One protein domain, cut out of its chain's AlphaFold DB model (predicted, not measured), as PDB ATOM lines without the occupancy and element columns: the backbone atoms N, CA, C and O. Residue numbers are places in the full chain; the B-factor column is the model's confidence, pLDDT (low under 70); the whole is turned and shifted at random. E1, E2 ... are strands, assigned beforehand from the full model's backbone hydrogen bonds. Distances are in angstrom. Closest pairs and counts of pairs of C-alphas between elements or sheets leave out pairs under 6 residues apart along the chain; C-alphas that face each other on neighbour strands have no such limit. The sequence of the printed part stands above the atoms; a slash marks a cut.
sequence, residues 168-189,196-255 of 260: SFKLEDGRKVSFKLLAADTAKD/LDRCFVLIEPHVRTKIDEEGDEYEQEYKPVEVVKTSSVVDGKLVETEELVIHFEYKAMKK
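What this domain is: This is residues 168 to 189 and 196 to 255 of the 260 residues of an uncharacterized protein of Escherichia coli (UniProt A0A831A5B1). One long, strongly twisted sheet is built along E7, with E2 on one side, E6 and E3 staggered along the other, and short E1 beyond E2. The hairpin E4 and E5 makes a separate side arm. The 82 printed residues hold seven named strands, E1 to E7 in chain order, and no named helix: all strand. The five-stranded sheet is mixed and branched, and E4 and E5 are antiparallel. The whole is loose, with a radius of gyration of the C-alphas of 16.6 A and spans of 52 by 37 by 25 A.

How they stand to each other: Begin at E1, residues 168 to 170, antiparallel in a hairpin with E2, residues 176 to 184; N 169 and O 177 are 3.0 A apart. E2 is parallel to E7, residues 237 to 254, at 33 degrees; look for N 178 and O 244, 2.8 A. On the other side of E7, E3, residues 196 to 202, is antiparallel, with N 201 and O 249 at 2.9 A. E4, residues 206 to 211, and E5, residues 217 to 222, form a hairpin, with N 208 and O 220 at 2.9 A. The closest C-alphas of E5 and E7, Tyr 222 and His 247, are 7.9 A apart; E4 and E7 are apart. E6, residues 225 to 234, and E7 form a hairpin at 149 degrees, with N 228 and O 243 at 2.8 A.

Where its parts are: Find C-alpha 168 at (194.734, 184.688, 163.311), where E1 begins. E2 is 23.5 A long and E6 26.9 A. E7 runs 51.1 A from C-alpha 237 at (184.429, 177.560, 142.790) to C-alpha 254 at (204.019, 206.290, 180.171).

The domain as a whole: The C-alphas farthest apart, Gly 236 and Lys 255, are 54.3 A apart. Residues 190 to 195 are not printed; C-alphas 189 and 196 are 15.9 A apart across this cut. Of the links printed whole, none is long. Residues 233 to 238 stand free. Look for pLDDT under 70 at residues 186 to 189 and 232 to 238.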
ATOM      1  N   SER A 168     195.998 184.701 164.045       91.06
ATOM      2  CA  SER A 168     194.734 184.688 163.311       91.06
ATOM      3  C   SER A 168     193.871 183.496 163.691       91.06
ATOM      4  O   SER A 168     194.391 182.428 164.016       91.06
ATOM      5  N   PHE A 169     192.557 183.677 163.617       89.50
ATOM      6  CA  PHE A 169     191.578 182.615 163.811       89.50
ATOM      7  C   PHE A 169     190.412 182.768 162.832       89.50
ATOM      8  O   PHE A 169     190.234 183.815 162.204       89.50
ATOM      9  N   LYS A 170     189.632 181.697 162.674       90.75
ATOM     10  CA  LYS A 170     188.427 181.676 161.841       90.75
ATOM     11  C   LYS A 170     187.187 181.656 162.728       90.75
ATOM     12  O   LYS A 170     187.183 180.984 163.756       90.75
ATOM     13  N   LEU A 171     186.165 182.394 162.318       89.38
ATOM     14  CA  LEU A 171     184.829 182.380 162.904       89.38
ATOM     15  C   LEU A 171     184.021 181.197 162.349       89.38
ATOM     16  O   LEU A 171     184.371 180.621 161.317       89.38
ATOM     17  N   GLU A 172     182.928 180.843 163.028       86.31
ATOM     18  CA  GLU A 172     182.042 179.734 162.629       86.31
ATOM     19  C   GLU A 172     181.417 179.938 161.240       86.31
ATOM     20  O   GLU A 172     181.146 178.975 160.529       86.31
ATOM     21  N   ASP A 173     181.247 181.193 160.823       84.06
ATOM     22  CA  ASP A 173     180.732 181.580 159.506       84.06
ATOM     23  C   ASP A 173     181.804 181.622 158.400       84.06
ATOM     24  O   ASP A 173     181.518 182.015 157.270       84.06
ATOM     25  N   GLY A 174     183.039 181.217 158.707       82.88
ATOM     26  CA  GLY A 174     184.147 181.152 157.756       82.88
ATOM     27  C   GLY A 174     184.935 182.453 157.585       82.88
ATOM     28  O   GLY A 174     185.980 182.429 156.927       82.88
ATOM     29  N   ARG A 175     184.508 183.566 158.200       86.69
ATOM     30  CA  ARG A 175     185.281 184.818 158.208       86.69
ATOM     31  C   ARG A 175     186.562 184.660 159.022       86.69
ATOM     32  O   ARG A 175     186.619 183.896 159.986       86.69
ATOM     33  N   LYS A 176     187.612 185.385 158.643       91.00
ATOM     34  CA  LYS A 176     188.919 185.328 159.314       91.00
ATOM     35  C   LYS A 176     189.175 186.617 160.087       91.00
ATOM     36  O   LYS A 176     188.899 187.700 159.587       91.00
ATOM     37  N   VAL A 177     189.727 186.510 161.290       92.06
ATOM     38  CA  VAL A 177     190.202 187.662 162.066       92.06
ATOM     39  C   VAL A 177     191.706 187.525 162.250       92.06
ATOM     40  O   VAL A 177     192.181 186.473 162.684       92.06
ATOM     41  N   SER A 178     192.450 188.576 161.916       91.50
ATOM     42  CA  SER A 178     193.912 188.597 161.936       91.50
ATOM     43  C   SER A 178     194.445 189.800 162.706       91.50
ATOM     44  O   SER A 178     194.137 190.943 162.395       91.50
ATOM     45  N   PHE A 179     195.306 189.531 163.679       91.75
ATOM     46  CA  PHE A 179     196.036 190.503 164.480       91.75
ATOM     47  C   PHE A 179     197.447 190.596 163.906       91.75
ATOM     48  O   PHE A 179     198.207 189.620 163.953       91.75
ATOM     49  N   LYS A 180     197.785 191.748 163.326       90.81
ATOM     50  CA  LYS A 180     199.082 191.986 162.687       90.81
ATOM     51  C   LYS A 180     199.876 193.031 163.457       90.81
ATOM     52  O   LYS A 180     199.389 194.135 163.691       90.81
ATOM     53  N   LEU A 181     201.115 192.696 163.807       89.38
ATOM     54  CA  LEU A 181     202.047 193.639 164.415       89.38
ATOM     55  C   LEU A 181     202.872 194.318 163.315       89.38
ATOM     56  O   LEU A 181     203.616 193.651 162.601       89.38
ATOM     57  N   LEU A 182     202.730 195.637 163.161       85.12
ATOM     58  CA  LEU A 182     203.418 196.399 162.111       85.12
ATOM     59  C   LEU A 182     204.801 196.894 162.521       85.12
ATOM     60  O   LEU A 182     205.664 197.096 161.667       85.12
ATOM     61  N   ALA A 183     205.004 197.154 163.806       81.31
ATOM     62  CA  ALA A 183     206.308 197.484 164.352       81.31
ATOM     63  C   ALA A 183     206.382 197.059 165.817       81.31
ATOM     64  O   ALA A 183     205.395 197.125 166.553       81.31
ATOM     65  N   ALA A 184     207.577 196.645 166.226       80.31
ATOM     66  CA  ALA A 184     207.894 196.359 167.608       80.31
ATOM     67  C   ALA A 184     209.174 197.091 167.987       80.31
ATOM     68  O   ALA A 184     210.259 196.761 167.508       80.31
ATOM     69  N   ASP A 185     209.045 198.092 168.847       71.50
ATOM     70  CA  ASP A 185     210.185 198.653 169.545       71.50
ATOM     71  C   ASP A 185     210.479 197.727 170.731       71.50
ATOM     72  O   ASP A 185     209.691 197.630 171.676       71.50
ATOM     73  N   THR A 186     211.601 197.015 170.678       68.94
ATOM     74  CA  THR A 186     212.091 196.164 171.772       68.94
ATOM     75  C   THR A 186     213.323 196.800 172.400       68.94
ATOM     76  O   THR A 186     214.204 197.285 171.684       68.94
ATOM     77  N   ALA A 187     213.444 196.745 173.727       64.62
ATOM     78  CA  ALA A 187     214.620 197.267 174.418       64.62
ATOM     79  C   ALA A 187     215.898 196.539 173.962       64.62
ATOM     80  O   ALA A 187     216.046 195.329 174.157       64.62
ATOM     81  N   LYS A 188     216.836 197.289 173.377       58.94
ATOM     82  CA  LYS A 188     218.170 196.794 173.020       58.94
ATOM     83  C   LYS A 188     219.082 196.792 174.256       58.94
ATOM     84  O   LYS A 188     218.952 197.632 175.146       58.94
ATOM     85  N   ASP A 189     219.986 195.818 174.321       58.22
ATOM     86  CA  ASP A 189     221.107 195.769 175.275       58.22
ATOM     87  C   ASP A 189     220.751 195.665 176.768       58.22
ATOM     88  O   ASP A 189     221.496 196.116 177.637       58.22
ATOM     89  N   LEU A 196     209.164 203.617 181.660       76.50
ATOM     90  CA  LEU A 196     208.201 203.369 180.593       76.50
ATOM     91  C   LEU A 196     207.678 201.930 180.649       76.50
ATOM     92  O   LEU A 196     208.444 200.986 180.834       76.50
ATOM     93  N   ASP A 197     206.372 201.772 180.441       78.25
ATOM     94  CA  ASP A 197     205.738 200.467 180.242       78.25
ATOM     95  C   ASP A 197     205.559 200.246 178.740       78.25
ATOM     96  O   ASP A 197     205.174 201.163 178.021       78.25
ATOM     97  N   ARG A 198     205.850 199.051 178.228       80.38
ATOM     98  CA  ARG A 198     205.638 198.742 176.807       80.38
ATOM     99  C   ARG A 198     204.296 198.047 176.634       80.38
ATOM    100  O   ARG A 198     204.020 197.063 177.316       80.38
ATOM    101  N   CYS A 199     203.472 198.558 175.728       83.31
ATOM    102  CA  CYS A 199     202.121 198.054 175.494       83.31
ATOM    103  C   CYS A 199     201.877 197.850 173.999       83.31
ATOM    104  O   CYS A 199     202.475 198.530 173.160       83.31
ATOM    105  N   PHE A 200     200.966 196.933 173.675       87.56
ATOM    106  CA  PHE A 200     200.383 196.857 172.341       87.56
ATOM    107  C   PHE A 200     199.311 197.929 172.210       87.56
ATOM    108  O   PHE A 200     198.398 197.993 173.030       87.56
ATOM    109  N   VAL A 201     199.429 198.761 171.183       88.44
ATOM    110  CA  VAL A 201     198.476 199.833 170.893       88.44
ATOM    111  C   VAL A 201     198.033 199.694 169.445       88.44
ATOM    112  O   VAL A 201     198.842 199.351 168.581       88.44
ATOM    113  N   LEU A 202     196.750 199.940 169.178       90.38
ATOM    114  CA  LEU A 202     196.261 200.087 167.808       90.38
ATOM    115  C   LEU A 202     197.056 201.180 167.093       90.38
ATOM    116  O   LEU A 202     197.376 202.214 167.683       90.38
ATOM    117  N   ILE A 203     197.380 200.951 165.825       90.88
ATOM    118  CA  ILE A 203     198.120 201.953 165.060       90.88
ATOM    119  C   ILE A 203     197.283 203.214 164.832       90.88
ATOM    120  O   ILE A 203     196.054 203.164 164.732       90.88
ATOM    121  N   GLU A 204     197.961 204.341 164.667       89.25
ATOM    122  CA  GLU A 204     197.342 205.525 164.080       89.25
ATOM    123  C   GLU A 204     197.346 205.393 162.549       89.25
ATOM    124  O   GLU A 204     198.298 204.832 161.998       89.25
ATOM    125  N   PRO A 205     196.305 205.874 161.840       90.56
ATOM    126  CA  PRO A 205     196.292 205.844 160.385       90.56
ATOM    127  C   PRO A 205     197.507 206.571 159.801       90.56
ATOM    128  O   PRO A 205     197.706 207.759 160.057       90.56
ATOM    129  N   HIS A 206     198.320 205.865 159.019       87.69
ATOM    130  CA  HIS A 206     199.539 206.415 158.430       87.69
ATOM    131  C   HIS A 206     199.876 205.728 157.103       87.69
ATOM    132  O   HIS A 206     199.438 204.606 156.837       87.69
ATOM    133  N   VAL A 207     200.748 206.340 156.308       90.19
ATOM    134  CA  VAL A 207     201.304 205.741 155.087       90.19
ATOM    135  C   VAL A 207     202.739 205.290 155.357       90.19
ATOM    136  O   VAL A 207     203.505 206.017 155.988       90.19
ATOM    137  N   ARG A 208     203.107 204.081 154.919       86.94
ATOM    138  CA  ARG A 208     204.495 203.591 154.946       86.94
ATOM    139  C   ARG A 208     204.949 203.245 153.538       86.94
ATOM    140  O   ARG A 208     204.234 202.546 152.822       86.94
ATOM    141  N   THR A 209     206.157 203.666 153.188       87.31
ATOM    142  CA  THR A 209     206.835 203.229 151.968       87.31
ATOM    143  C   THR A 209     207.295 201.785 152.132       87.31
ATOM    144  O   THR A 209     207.913 201.426 153.140       87.31
ATOM    145  N   LYS A 210     206.974 200.948 151.155       86.19
ATOM    146  CA  LYS A 210     207.435 199.568 151.041       86.19
ATOM    147  C   LYS A 210     208.159 199.370 149.729       86.19
ATOM    148  O   LYS A 210     207.909 200.090 148.779       86.19
ATOM    149  N   ILE A 211     209.022 198.368 149.711       84.75
ATOM    150  CA  ILE A 211     209.724 197.916 148.518       84.75
ATOM    151  C   ILE A 211     209.068 196.600 148.093       84.75
ATOM    152  O   ILE A 211     208.827 195.740 148.950       84.75
ATOM    153  N   ASP A 212     208.702 196.476 146.822       86.12
ATOM    154  CA  ASP A 212     208.146 195.244 146.260       86.12
ATOM    155  C   ASP A 212     209.234 194.217 145.881       86.12
ATOM    156  O   ASP A 212     210.413 194.376 146.202       86.12
ATOM    157  N   GLU A 213     208.834 193.104 145.256       82.56
ATOM    158  CA  GLU A 213     209.761 192.039 144.838       82.56
ATOM    159  C   GLU A 213     210.708 192.473 143.704       82.56
ATOM    160  O   GLU A 213     211.750 191.844 143.507       82.56
ATOM    161  N   GLU A 214     210.373 193.545 142.985       83.50
ATOM    162  CA  GLU A 214     211.138 194.097 141.861       83.50
ATOM    163  C   GLU A 214     212.098 195.212 142.317       83.50
ATOM    164  O   GLU A 214     213.015 195.587 141.584       83.50
ATOM    165  N   GLY A 215     211.974 195.647 143.575       82.94
ATOM    166  CA  GLY A 215     212.815 196.669 144.186       82.94
ATOM    167  C   GLY A 215     212.231 198.078 144.095       82.94
ATOM    168  O   GLY A 215     212.912 199.024 144.496       82.94
ATOM    169  N   ASP A 216     210.995 198.220 143.616       85.56
ATOM    170  CA  ASP A 216     210.324 199.503 143.462       85.56
ATOM    171  C   ASP A 216     209.612 199.919 144.756       85.56
ATOM    172  O   ASP A 216     209.005 199.118 145.475       85.56
ATOM    173  N   GLU A 217     209.708 201.212 145.073       91.94
ATOM    174  CA  GLU A 217     209.059 201.799 146.240       91.94
ATOM    175  C   GLU A 217     207.586 202.125 145.948       91.94
ATOM    176  O   GLU A 217     207.269 202.862 145.014       91.94
ATOM    177  N   TYR A 218     206.680 201.644 146.799       88.12
ATOM    178  CA  TYR A 218     205.264 202.003 146.782       88.12
ATOM    179  C   TYR A 218     204.780 202.453 148.160       88.12
ATOM    180  O   TYR A 218     205.248 202.000 149.207       88.12
ATOM    181  N   GLU A 219     203.800 203.348 148.170       90.19
ATOM    182  CA  GLU A 219     203.153 203.811 149.391       90.19
ATOM    183  C   GLU A 219     201.990 202.889 149.772       90.19
ATOM    184  O   GLU A 219     201.085 202.637 148.977       90.19
ATOM    185  N   GLN A 220     201.998 202.394 151.012       88.31
ATOM    186  CA  GLN A 220     200.903 201.612 151.574       88.31
ATOM    187  C   GLN A 220     200.263 202.352 152.750       88.31
ATOM    188  O   GLN A 220     200.910 202.612 153.769       88.31
ATOM    189  N   GLU A 221     198.972 202.656 152.624       90.75
ATOM    190  CA  GLU A 221     198.154 203.190 153.712       90.75
ATOM    191  C   GLU A 221     197.803 202.076 154.710       90.75
ATOM    192  O   GLU A 221     197.423 200.971 154.321       90.75
ATOM    193  N   TYR A 222     197.910 202.376 156.002       89.88
ATOM    194  CA  TYR A 222     197.534 201.482 157.089       89.88
ATOM    195  C   TYR A 222     196.461 202.112 157.961       89.88
ATOM    196  O   TYR A 222     196.576 203.269 158.362       89.88
ATOM    197  N   LYS A 223     195.446 201.315 158.306       91.06
ATOM    198  CA  LYS A 223     194.380 201.679 159.245       91.06
ATOM    199  C   LYS A 223     194.383 200.729 160.447       91.06
ATOM    200  O   LYS A 223     194.710 199.551 160.276       91.06
ATOM    201  N   PRO A 224     193.994 201.203 161.647       90.62
ATOM    202  CA  PRO A 224     193.933 200.363 162.843       90.62
ATOM    203  C   PRO A 224     193.066 199.117 162.669       90.62
ATOM    204  O   PRO A 224     193.422 198.049 163.161       90.62
ATOM    205  N   VAL A 225     191.964 199.240 161.931       91.75
ATOM    206  CA  VAL A 225     191.101 198.121 161.554       91.75
ATOM    207  C   VAL A 225     190.745 198.257 160.079       91.75
ATOM    208  O   VAL A 225     190.303 199.321 159.644       91.75
ATOM    209  N   GLU A 226     190.910 197.180 159.318       92.31
ATOM    210  CA  GLU A 226     190.501 197.102 157.917       92.31
ATOM    211  C   GLU A 226     189.830 195.761 157.606       92.31
ATOM    212  O   GLU A 226     190.112 194.742 158.233       92.31
ATOM    213  N   VAL A 227     188.923 195.767 156.629       90.00
ATOM    214  CA  VAL A 227     188.292 194.550 156.108       90.00
ATOM    215  C   VAL A 227     188.853 194.292 154.719       90.00
ATOM    216  O   VAL A 227     188.610 195.067 153.794       90.00
ATOM    217  N   VAL A 228     189.590 193.196 154.577       86.81
ATOM    218  CA  VAL A 228     190.162 192.737 153.313       86.81
ATOM    219  C   VAL A 228     189.255 191.653 152.748       86.81
ATOM    220  O   VAL A 228     188.974 190.653 153.407       86.81
ATOM    221  N   LYS A 229     188.773 191.851 151.521       84.19
ATOM    222  CA  LYS A 229     187.990 190.846 150.800       84.19
ATOM    223  C   LYS A 229     188.883 190.178 149.771       84.19
ATOM    224  O   LYS A 229     189.381 190.846 148.869       84.19
ATOM    225  N   THR A 230     189.057 188.869 149.897       76.81
ATOM    226  CA  THR A 230     189.878 188.083 148.973       76.81
ATOM    227  C   THR A 230     189.004 187.045 148.292       76.81
ATOM    228  O   THR A 230     188.366 186.226 148.955       76.81
ATOM    229  N   SER A 231     188.988 187.063 146.962       73.25
ATOM    230  CA  SER A 231     188.343 186.043 146.139       73.25
ATOM    231  C   SER A 231     189.362 184.965 145.781       73.25
ATOM    232  O   SER A 231     190.311 185.227 145.041       73.25
ATOM    233  N   SER A 232     189.171 183.755 146.304       68.06
ATOM    234  CA  SER A 232     190.049 182.609 146.045       68.06
ATOM    235  C   SER A 232     189.283 181.548 145.263       68.06
ATOM    236  O   SER A 232     188.136 181.254 145.593       68.06
ATOM    237  N   VAL A 233     189.900 180.938 144.248       64.94
ATOM    238  CA  VAL A 233     189.312 179.768 143.583       64.94
ATOM    239  C   VAL A 233     189.791 178.517 144.307       64.94
ATOM    240  O   VAL A 233     190.962 178.160 144.220       64.94
ATOM    241  N   VAL A 234     188.884 177.855 145.022       63.75
ATOM    242  CA  VAL A 234     189.130 176.552 145.656       63.75
ATOM    243  C   VAL A 234     188.207 175.546 144.976       63.75
ATOM    244  O   VAL A 234     187.005 175.783 144.865       63.75
ATOM    245  N   ASP A 235     188.772 174.463 144.441       61.56
ATOM    246  CA  ASP A 235     188.035 173.406 143.729       61.56
ATOM    247  C   ASP A 235     187.150 173.913 142.569       61.56
ATOM    248  O   ASP A 235     186.031 173.447 142.351       61.56
ATOM    249  N   GLY A 236     187.631 174.916 141.823       66.19
ATOM    250  CA  GLY A 236     186.918 175.485 140.671       66.19
ATOM    251  C   GLY A 236     185.708 176.360 141.026       66.19
ATOM    252  O   GLY A 236     185.003 176.809 140.121       66.19
ATOM    253  N   LYS A 237     185.464 176.633 142.315       61.81
ATOM    254  CA  LYS A 237     184.429 177.560 142.790       61.81
ATOM    255  C   LYS A 237     185.065 178.830 143.342       61.81
ATOM    256  O   LYS A 237     186.061 178.775 144.061       61.81
ATOM    257  N   LEU A 238     184.470 179.974 143.006       69.12
ATOM    258  CA  LEU A 238     184.843 181.262 143.578       69.12
ATOM    259  C   LEU A 238     184.378 181.292 145.040       69.12
ATOM    260  O   LEU A 238     183.178 181.239 145.306       69.12
ATOM    261  N   VAL A 239     185.320 181.345 145.976       73.19
ATOM    262  CA  VAL A 239     185.045 181.520 147.401       73.19
ATOM    263  C   VAL A 239     185.485 182.925 147.785       73.19
ATOM    264  O   VAL A 239     186.672 183.256 147.729       73.19
ATOM    265  N   GLU A 240     184.522 183.759 148.162       75.44
ATOM    266  CA  GLU A 240     184.795 185.059 148.764       75.44
ATOM    267  C   GLU A 240     185.045 184.866 150.257       75.44
ATOM    268  O   GLU A 240     184.189 184.377 150.994       75.44
ATOM    269  N   THR A 241     186.242 185.232 150.702       78.06
ATOM    270  CA  THR A 241     186.596 185.241 152.121       78.06
ATOM    271  C   THR A 241     186.799 186.671 152.581       78.06
ATOM    272  O   THR A 241     187.593 187.409 151.995       78.06
ATOM    273  N   GLU A 242     186.089 187.051 153.640       87.38
ATOM    274  CA  GLU A 242     186.289 188.326 154.323       87.38
ATOM    275  C   GLU A 242     187.247 188.130 155.506       87.38
ATOM    276  O   GLU A 242     187.044 187.256 156.359       87.38
ATOM    277  N   GLU A 243     188.298 188.944 155.550       90.25
ATOM    278  CA  GLU A 243     189.287 188.986 156.622       90.25
ATOM    279  C   GLU A 243     189.246 190.348 157.325       90.25
ATOM    280  O   GLU A 243     189.496 191.383 156.712       90.25
ATOM    281  N   LEU A 244     188.951 190.357 158.626       92.25
ATOM    282  CA  LEU A 244     189.115 191.529 159.482       92.25
ATOM    283  C   LEU A 244     190.565 191.574 159.974       92.25
ATOM    284  O   LEU A 244     190.987 190.704 160.739       92.25
ATOM    285  N   VAL A 245     191.320 192.582 159.555       92.12
ATOM    286  CA  VAL A 245     192.706 192.792 159.970       92.12
ATOM    287  C   VAL A 245     192.760 193.926 160.986       92.12
ATOM    288  O   VAL A 245     192.278 195.027 160.733       92.12
ATOM    289  N   ILE A 246     193.362 193.648 162.137       92.81
ATOM    290  CA  ILE A 246     193.581 194.610 163.213       92.81
ATOM    291  C   ILE A 246     195.087 194.819 163.355       92.81
ATOM    292  O   ILE A 246     195.836 193.860 163.580       92.81
ATOM    293  N   HIS A 247     195.530 196.062 163.198       92.06
ATOM    294  CA  HIS A 247     196.940 196.429 163.191       92.06
ATOM    295  C   HIS A 247     197.376 197.044 164.517       92.06
ATOM    296  O   HIS A 247     196.759 197.987 165.017       92.06
ATOM    297  N   PHE A 248     198.499 196.551 165.034       91.56
ATOM    298  CA  PHE A 248     199.086 197.002 166.290       91.56
ATOM    299  C   PHE A 248     200.539 197.430 166.120       91.56
ATOM    300  O   PHE A 248     201.248 196.988 165.211       91.56
ATOM    301  N   GLU A 249     200.992 198.225 167.077       89.62
ATOM    302  CA  GLU A 249     202.391 198.517 167.352       89.62
ATOM    303  C   GLU A 249     202.710 198.188 168.805       89.62
ATOM    304  O   GLU A 249     201.894 198.403 169.703       89.62
ATOM    305  N   TYR A 250     203.917 197.684 169.042       87.00
ATOM    306  CA  TYR A 250     204.461 197.517 170.382       87.00
ATOM    307  C   TYR A 250     205.426 198.669 170.656       87.00
ATOM    308  O   TYR A 250     206.495 198.742 170.046       87.00
ATOM    309  N   LYS A 251     205.019 199.600 171.529       86.00
ATOM    310  CA  LYS A 251     205.760 200.842 171.802       86.00
ATOM    311  C   LYS A 251     205.809 201.180 173.287       86.00
ATOM    312  O   LYS A 251     204.991 200.715 174.080       86.00
ATOM    313  N   ALA A 252     206.792 201.997 173.654       84.94
ATOM    314  CA  ALA A 252     206.942 202.503 175.009       84.94
ATOM    315  C   ALA A 252     205.872 203.563 175.318       84.94
ATOM    316  O   ALA A 252     205.677 204.519 174.568       84.94
ATOM    317  N   MET A 253     205.190 203.380 176.440       83.12
ATOM    318  CA  MET A 253     204.114 204.211 176.960       83.12
ATOM    319  C   MET A 253     204.481 204.703 178.362       83.12
ATOM    320  O   MET A 253     205.364 204.165 179.033       83.12
ATOM    321  N   LYS A 254     203.797 205.753 178.824       83.38
ATOM    322  CA  LYS A 254     204.019 206.290 180.171       83.38
ATOM    323  C   LYS A 254     203.730 205.214 181.217       83.38
ATOM    324  O   LYS A 254     202.729 204.506 181.109       83.38
ATOM    325  N   LYS A 255     204.571 205.129 182.245       78.44
ATOM    326  CA  LYS A 255     204.387 204.179 183.345       78.44
ATOM    327  C   LYS A 255     202.997 204.284 183.974       78.44
ATOM    328  O   LYS A 255     202.535 205.384 184.281       78.44
TER     329      LYS A 255